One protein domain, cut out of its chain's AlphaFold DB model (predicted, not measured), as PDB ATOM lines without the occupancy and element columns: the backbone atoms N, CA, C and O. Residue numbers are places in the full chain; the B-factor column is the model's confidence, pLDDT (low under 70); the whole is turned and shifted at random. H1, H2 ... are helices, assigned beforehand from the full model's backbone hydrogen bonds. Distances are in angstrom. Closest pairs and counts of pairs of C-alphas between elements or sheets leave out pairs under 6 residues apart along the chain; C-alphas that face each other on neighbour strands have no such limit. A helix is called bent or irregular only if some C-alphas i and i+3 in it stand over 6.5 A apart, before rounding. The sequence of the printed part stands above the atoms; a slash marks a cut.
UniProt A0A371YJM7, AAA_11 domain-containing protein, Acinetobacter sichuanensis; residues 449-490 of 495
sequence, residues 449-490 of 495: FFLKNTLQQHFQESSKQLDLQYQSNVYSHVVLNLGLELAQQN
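Overview. This is residues 449 to 490 of the 495 residues of the protein "AAA_11 domain-containing protein" of Acinetobacter sichuanensis (UniProt A0A371YJM7). Two helices follow each other end to end as the unequal arms of a wide, open V, the long H1 first and the shorter H2 after it, with four link residues, 473 to 476, at the bend. Nothing packs on either arm, and the model has no core here. The printed part has 42 residues, with two named helices in the order H1, H2 and no named strand; its class is all helix. It is extended, with a radius of gyration of the C-alphas of 18.0 A, and its C-alphas span 57 by 19 by 6 A.

Along the chain. Find C-alpha 449 at (19.625, 41.030, 5.044), where H1 begins; it takes residues 449 to 472 and measures 34.4 A from first to last C-alpha. It ends at C-alpha 472, at (-9.738, 23.179, 2.907). Pass residues 473 to 476 and you reach H2, residues 477 to 490, which measures 19.8 A and ends at C-alpha 490, at (-13.098, -0.264, 22.676).

Arrangement. Go from Ser 472 to His 477 and you cross a tight link of 4 residues. H1 and H2 are apart: no C-alpha of the one is within 8 A of the other. Look along the backbones of H1 and H2 and you find every O i to N i+4 pair within hydrogen-bond range. Neither helix is bent.

Size, cuts and confidence. The two C-alphas farthest apart are those of Phe 449 and Gln 489, 56.5 A. Residues 449 to 490 stand free: no C-alpha 8 or more residues away along the chain is within 10 A. The printed part has no cut and no long link. Read the B-factor column for the pLDDT: its mean over the printed part is 71.4, with 81 for H1 and 60 for H2, and residues 471 to 490 are under 70.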
ATOM      1  N   PHE A 449      20.788  40.514   4.333       77.94
ATOM      2  CA  PHE A 449      19.625  41.030   5.044       77.94
ATOM      3  C   PHE A 449      18.352  40.841   4.213       77.94
ATOM      4  O   PHE A 449      17.355  40.314   4.715       77.94
ATOM      5  N   PHE A 450      18.398  41.203   2.933       77.44
ATOM      6  CA  PHE A 450      17.289  41.044   2.003       77.44
ATOM      7  C   PHE A 450      16.957  39.569   1.758       77.44
ATOM      8  O   PHE A 450      15.784  39.189   1.798       77.44
ATOM      9  N   LEU A 451      17.972  38.712   1.610       78.56
ATOM     10  CA  LEU A 451      17.797  37.264   1.478       78.56
ATOM     11  C   LEU A 451      17.083  36.660   2.691       78.56
ATOM     12  O   LEU A 451      16.131  35.898   2.522       78.56
ATOM     13  N   LYS A 452      17.493  37.029   3.914       80.88
ATOM     14  CA  LYS A 452      16.840  36.561   5.149       80.88
ATOM     15  C   LYS A 452      15.383  37.003   5.231       80.88
ATOM     16  O   LYS A 452      14.528  36.178   5.545       80.88
ATOM     17  N   ASN A 453      15.094  38.265   4.917       82.94
ATOM     18  CA  ASN A 453      13.726  38.782   4.950       82.94
ATOM     19  C   ASN A 453      12.832  38.101   3.911       82.94
ATOM     20  O   ASN A 453      11.728  37.677   4.241       82.94
ATOM     21  N   THR A 454      13.322  37.950   2.680       80.69
ATOM     22  CA  THR A 454      12.559  37.334   1.585       80.69
ATOM     23  C   THR A 454      12.295  35.853   1.863       80.69
ATOM     24  O   THR A 454      11.179  35.370   1.685       80.69
ATOM     25  N   LEU A 455      13.288  35.137   2.400       83.19
ATOM     26  CA  LEU A 455      13.128  33.754   2.845       83.19
ATOM     27  C   LEU A 455      12.112  33.639   3.992       83.19
ATOM     28  O   LEU A 455      11.269  32.744   3.991       83.19
ATOM     29  N   GLN A 456      12.163  34.547   4.970       85.50
ATOM     30  CA  GLN A 456      11.223  34.556   6.090       85.50
ATOM     31  C   GLN A 456       9.787  34.834   5.626       85.50
ATOM     32  O   GLN A 456       8.864  34.162   6.085       85.50
ATOM     33  N   GLN A 457       9.597  35.772   4.695       85.06
ATOM     34  CA  GLN A 457       8.300  36.028   4.063       85.06
ATOM     35  C   GLN A 457       7.797  34.796   3.312       85.06
ATOM     36  O   GLN A 457       6.662  34.375   3.528       85.06
ATOM     37  N   HIS A 458       8.656  34.149   2.523       85.62
ATOM     38  CA  HIS A 458       8.287  32.936   1.804       85.62
ATOM     39  C   HIS A 458       7.876  31.793   2.737       85.62
ATOM     40  O   HIS A 458       6.894  31.101   2.466       85.62
ATOM     41  N   PHE A 459       8.573  31.605   3.864       85.50
ATOM     42  CA  PHE A 459       8.169  30.625   4.874       85.50
ATOM     43  C   PHE A 459       6.813  30.963   5.497       85.50
ATOM     44  O   PHE A 459       5.995  30.065   5.691       85.50
ATOM     45  N   GLN A 460       6.548  32.237   5.788       86.12
ATOM     46  CA  GLN A 460       5.254  32.669   6.321       86.12
ATOM     47  C   GLN A 460       4.118  32.445   5.319       86.12
ATOM     48  O   GLN A 460       3.053  31.964   5.701       86.12
ATOM     49  N   GLU A 461       4.331  32.767   4.044       86.50
ATOM     50  CA  GLU A 461       3.350  32.546   2.979       86.50
ATOM     51  C   GLU A 461       3.115  31.062   2.721       86.50
ATOM     52  O   GLU A 461       1.964  30.632   2.665       86.50
ATOM     53  N   SER A 462       4.184  30.269   2.650       84.06
ATOM     54  CA  SER A 462       4.097  28.817   2.490       84.06
ATOM     55  C   SER A 462       3.361  28.182   3.666       84.06
ATOM     56  O   SER A 462       2.484  27.353   3.451       84.06
ATOM     57  N   SER A 463       3.644  28.614   4.901       84.19
ATOM     58  CA  SER A 463       2.924  28.156   6.095       84.19
ATOM     59  C   SER A 463       1.442  28.511   6.025       84.19
ATOM     60  O   SER A 463       0.606  27.647   6.257       84.19
ATOM     61  N   LYS A 464       1.095  29.748   5.637       86.06
ATOM     62  CA  LYS A 464      -0.306  30.157   5.456       86.06
ATOM     63  C   LYS A 464      -1.009  29.345   4.373       86.06
ATOM     64  O   LYS A 464      -2.162  28.972   4.556       86.06
ATOM     65  N   GLN A 465      -0.347  29.078   3.247       83.25
ATOM     66  CA  GLN A 465      -0.914  28.244   2.187       83.25
ATOM     67  C   GLN A 465      -1.111  26.802   2.648       83.25
ATOM     68  O   GLN A 465      -2.144  26.214   2.342       83.25
ATOM     69  N   LEU A 466      -0.169  26.259   3.421       81.62
ATOM     70  CA  LEU A 466      -0.289  24.937   4.024       81.62
ATOM     71  C   LEU A 466      -1.470  24.889   5.002       81.62
ATOM     72  O   LEU A 466      -2.287  23.977   4.929       81.62
ATOM     73  N   ASP A 467      -1.610  25.896   5.867       80.75
ATOM     74  CA  ASP A 467      -2.727  26.012   6.810       80.75
ATOM     75  C   ASP A 467      -4.068  26.113   6.074       80.75
ATOM     76  O   ASP A 467      -5.029  25.439   6.438       80.75
ATOM     77  N   LEU A 468      -4.135  26.891   4.989       81.81
ATOM     78  CA  LEU A 468      -5.313  26.975   4.121       81.81
ATOM     79  C   LEU A 468      -5.598  25.646   3.407       81.81
ATOM     80  O   LEU A 468      -6.760  25.262   3.269       81.81
ATOM     81  N   GLN A 469      -4.570  24.909   2.981       77.75
ATOM     82  CA  GLN A 469      -4.718  23.562   2.426       77.75
ATOM     83  C   GLN A 469      -5.218  22.565   3.474       77.75
ATOM     84  O   GLN A 469      -6.073  21.745   3.160       77.75
ATOM     85  N   TYR A 470      -4.753  22.644   4.721       71.50
ATOM     86  CA  TYR A 470      -5.249  21.805   5.814       71.50
ATOM     87  C   TYR A 470      -6.659  22.186   6.267       71.50
ATOM     88  O   TYR A 470      -7.421  21.314   6.669       71.50
ATOM     89  N   GLN A 471      -7.038  23.462   6.181       67.94
ATOM     90  CA  GLN A 471      -8.404  23.913   6.459       67.94
ATOM     91  C   GLN A 471      -9.380  23.552   5.331       67.94
ATOM     92  O   GLN A 471     -10.544  23.262   5.602       67.94
ATOM     93  N   SER A 472      -8.924  23.557   4.074       61.12
ATOM     94  CA  SER A 472      -9.738  23.179   2.907       61.12
ATOM     95  C   SER A 472      -9.807  21.667   2.686       61.12
ATOM     96  O   SER A 472     -10.848  21.167   2.259       61.12
ATOM     97  N   ASN A 473      -8.767  20.919   3.064       56.19
ATOM     98  CA  ASN A 473      -8.863  19.487   3.316       56.19
ATOM     99  C   ASN A 473      -9.605  19.277   4.635       56.19
ATOM    100  O   ASN A 473      -9.014  18.961   5.665       56.19
ATOM    101  N   VAL A 474     -10.930  19.435   4.590       54.59
ATOM    102  CA  VAL A 474     -11.828  18.886   5.604       54.59
ATOM    103  C   VAL A 474     -11.354  17.460   5.850       54.59
ATOM    104  O   VAL A 474     -11.435  16.632   4.939       54.59
ATOM    105  N   TYR A 475     -10.816  17.177   7.043       56.06
ATOM    106  CA  TYR A 475     -10.681  15.811   7.537       56.06
ATOM    107  C   TYR A 475     -12.003  15.144   7.215       56.06
ATOM    108  O   TYR A 475     -13.016  15.509   7.815       56.06
ATOM    109  N   SER A 476     -12.021  14.282   6.190       54.38
ATOM    110  CA  SER A 476     -13.284  13.739   5.714       54.38
ATOM    111  C   SER A 476     -13.982  13.178   6.943       54.38
ATOM    112  O   SER A 476     -13.353  12.470   7.734       54.38
ATOM    113  N   HIS A 477     -15.241  13.555   7.163       54.81
ATOM    114  CA  HIS A 477     -16.005  13.094   8.323       54.81
ATOM    115  C   HIS A 477     -15.921  11.564   8.494       54.81
ATOM    116  O   HIS A 477     -16.077  11.066   9.598       54.81
ATOM    117  N   VAL A 478     -15.585  10.836   7.422       56.56
ATOM    118  CA  VAL A 478     -15.215   9.420   7.402       56.56
ATOM    119  C   VAL A 478     -14.042   9.079   8.336       56.56
ATOM    120  O   VAL A 478     -14.183   8.149   9.110       56.56
ATOM    121  N   VAL A 479     -12.919   9.808   8.338       58.16
ATOM    122  CA  VAL A 479     -11.742   9.493   9.186       58.16
ATOM    123  C   VAL A 479     -12.004   9.813  10.662       58.16
ATOM    124  O   VAL A 479     -11.623   9.038  11.539       58.16
ATOM    125  N   LEU A 480     -12.705  10.917  10.945       58.38
ATOM    126  CA  LEU A 480     -13.126  11.273  12.306       58.38
ATOM    127  C   LEU A 480     -14.186  10.304  12.849       58.38
ATOM    128  O   LEU A 480     -14.089   9.890  14.003       58.38
ATOM    129  N   ASN A 481     -15.148   9.884  12.020       58.97
ATOM    130  CA  ASN A 481     -16.139   8.877  12.404       58.97
ATOM    131  C   ASN A 481     -15.512   7.488  12.558       58.97
ATOM    132  O   ASN A 481     -15.865   6.800  13.504       58.97
ATOM    133  N   LEU A 482     -14.533   7.101  11.730       61.09
ATOM    134  CA  LEU A 482     -13.810   5.833  11.890       61.09
ATOM    135  C   LEU A 482     -13.003   5.812  13.200       61.09
ATOM    136  O   LEU A 482     -12.979   4.805  13.904       61.09
ATOM    137  N   GLY A 483     -12.380   6.940  13.563       62.81
ATOM    138  CA  GLY A 483     -11.692   7.104  14.847       62.81
ATOM    139  C   GLY A 483     -12.644   7.061  16.049       62.81
ATOM    140  O   GLY A 483     -12.329   6.436  17.062       62.81
ATOM    141  N   LEU A 484     -13.830   7.670  15.929       63.28
ATOM    142  CA  LEU A 484     -14.880   7.632  16.953       63.28
ATOM    143  C   LEU A 484     -15.540   6.251  17.075       63.28
ATOM    144  O   LEU A 484     -15.792   5.806  18.192       63.28
ATOM    145  N   GLU A 485     -15.768   5.541  15.970       63.78
ATOM    146  CA  GLU A 485     -16.292   4.169  15.961       63.78
ATOM    147  C   GLU A 485     -15.294   3.185  16.579       63.78
ATOM    148  O   GLU A 485     -15.683   2.364  17.411       63.78
ATOM    149  N   LEU A 486     -13.997   3.307  16.271       63.38
ATOM    150  CA  LEU A 486     -12.940   2.500  16.897       63.38
ATOM    151  C   LEU A 486     -12.791   2.797  18.399       63.38
ATOM    152  O   LEU A 486     -12.561   1.883  19.194       63.38
ATOM    153  N   ALA A 487     -12.968   4.053  18.818       61.25
ATOM    154  CA  ALA A 487     -12.972   4.423  20.234       61.25
ATOM    155  C   ALA A 487     -14.222   3.902  20.973       61.25
ATOM    156  O   ALA A 487     -14.123   3.449  22.114       61.25
ATOM    157  N   GLN A 488     -15.391   3.899  20.324       64.25
ATOM    158  CA  GLN A 488     -16.637   3.373  20.895       64.25
ATOM    159  C   GLN A 488     -16.676   1.839  20.941       64.25
ATOM    160  O   GLN A 488     -17.228   1.282  21.893       64.25
ATOM    161  N   GLN A 489     -16.051   1.146  19.982       59.56
ATOM    162  CA  GLN A 489     -15.890  -0.314  20.019       59.56
ATOM    163  C   GLN A 489     -14.974  -0.773  21.164       59.56
ATOM    164  O   GLN A 489     -15.226  -1.815  21.762       59.56
ATOM    165  N   ASN A 490     -13.972   0.030  21.535       56.50
ATOM    166  CA  ASN A 490     -13.098  -0.264  22.676       56.50
ATOM    167  C   ASN A 490     -13.677   0.180  24.036       56.50
ATOM    168  O   ASN A 490     -13.200  -0.269  25.074       56.50
TER     169      ASN A 490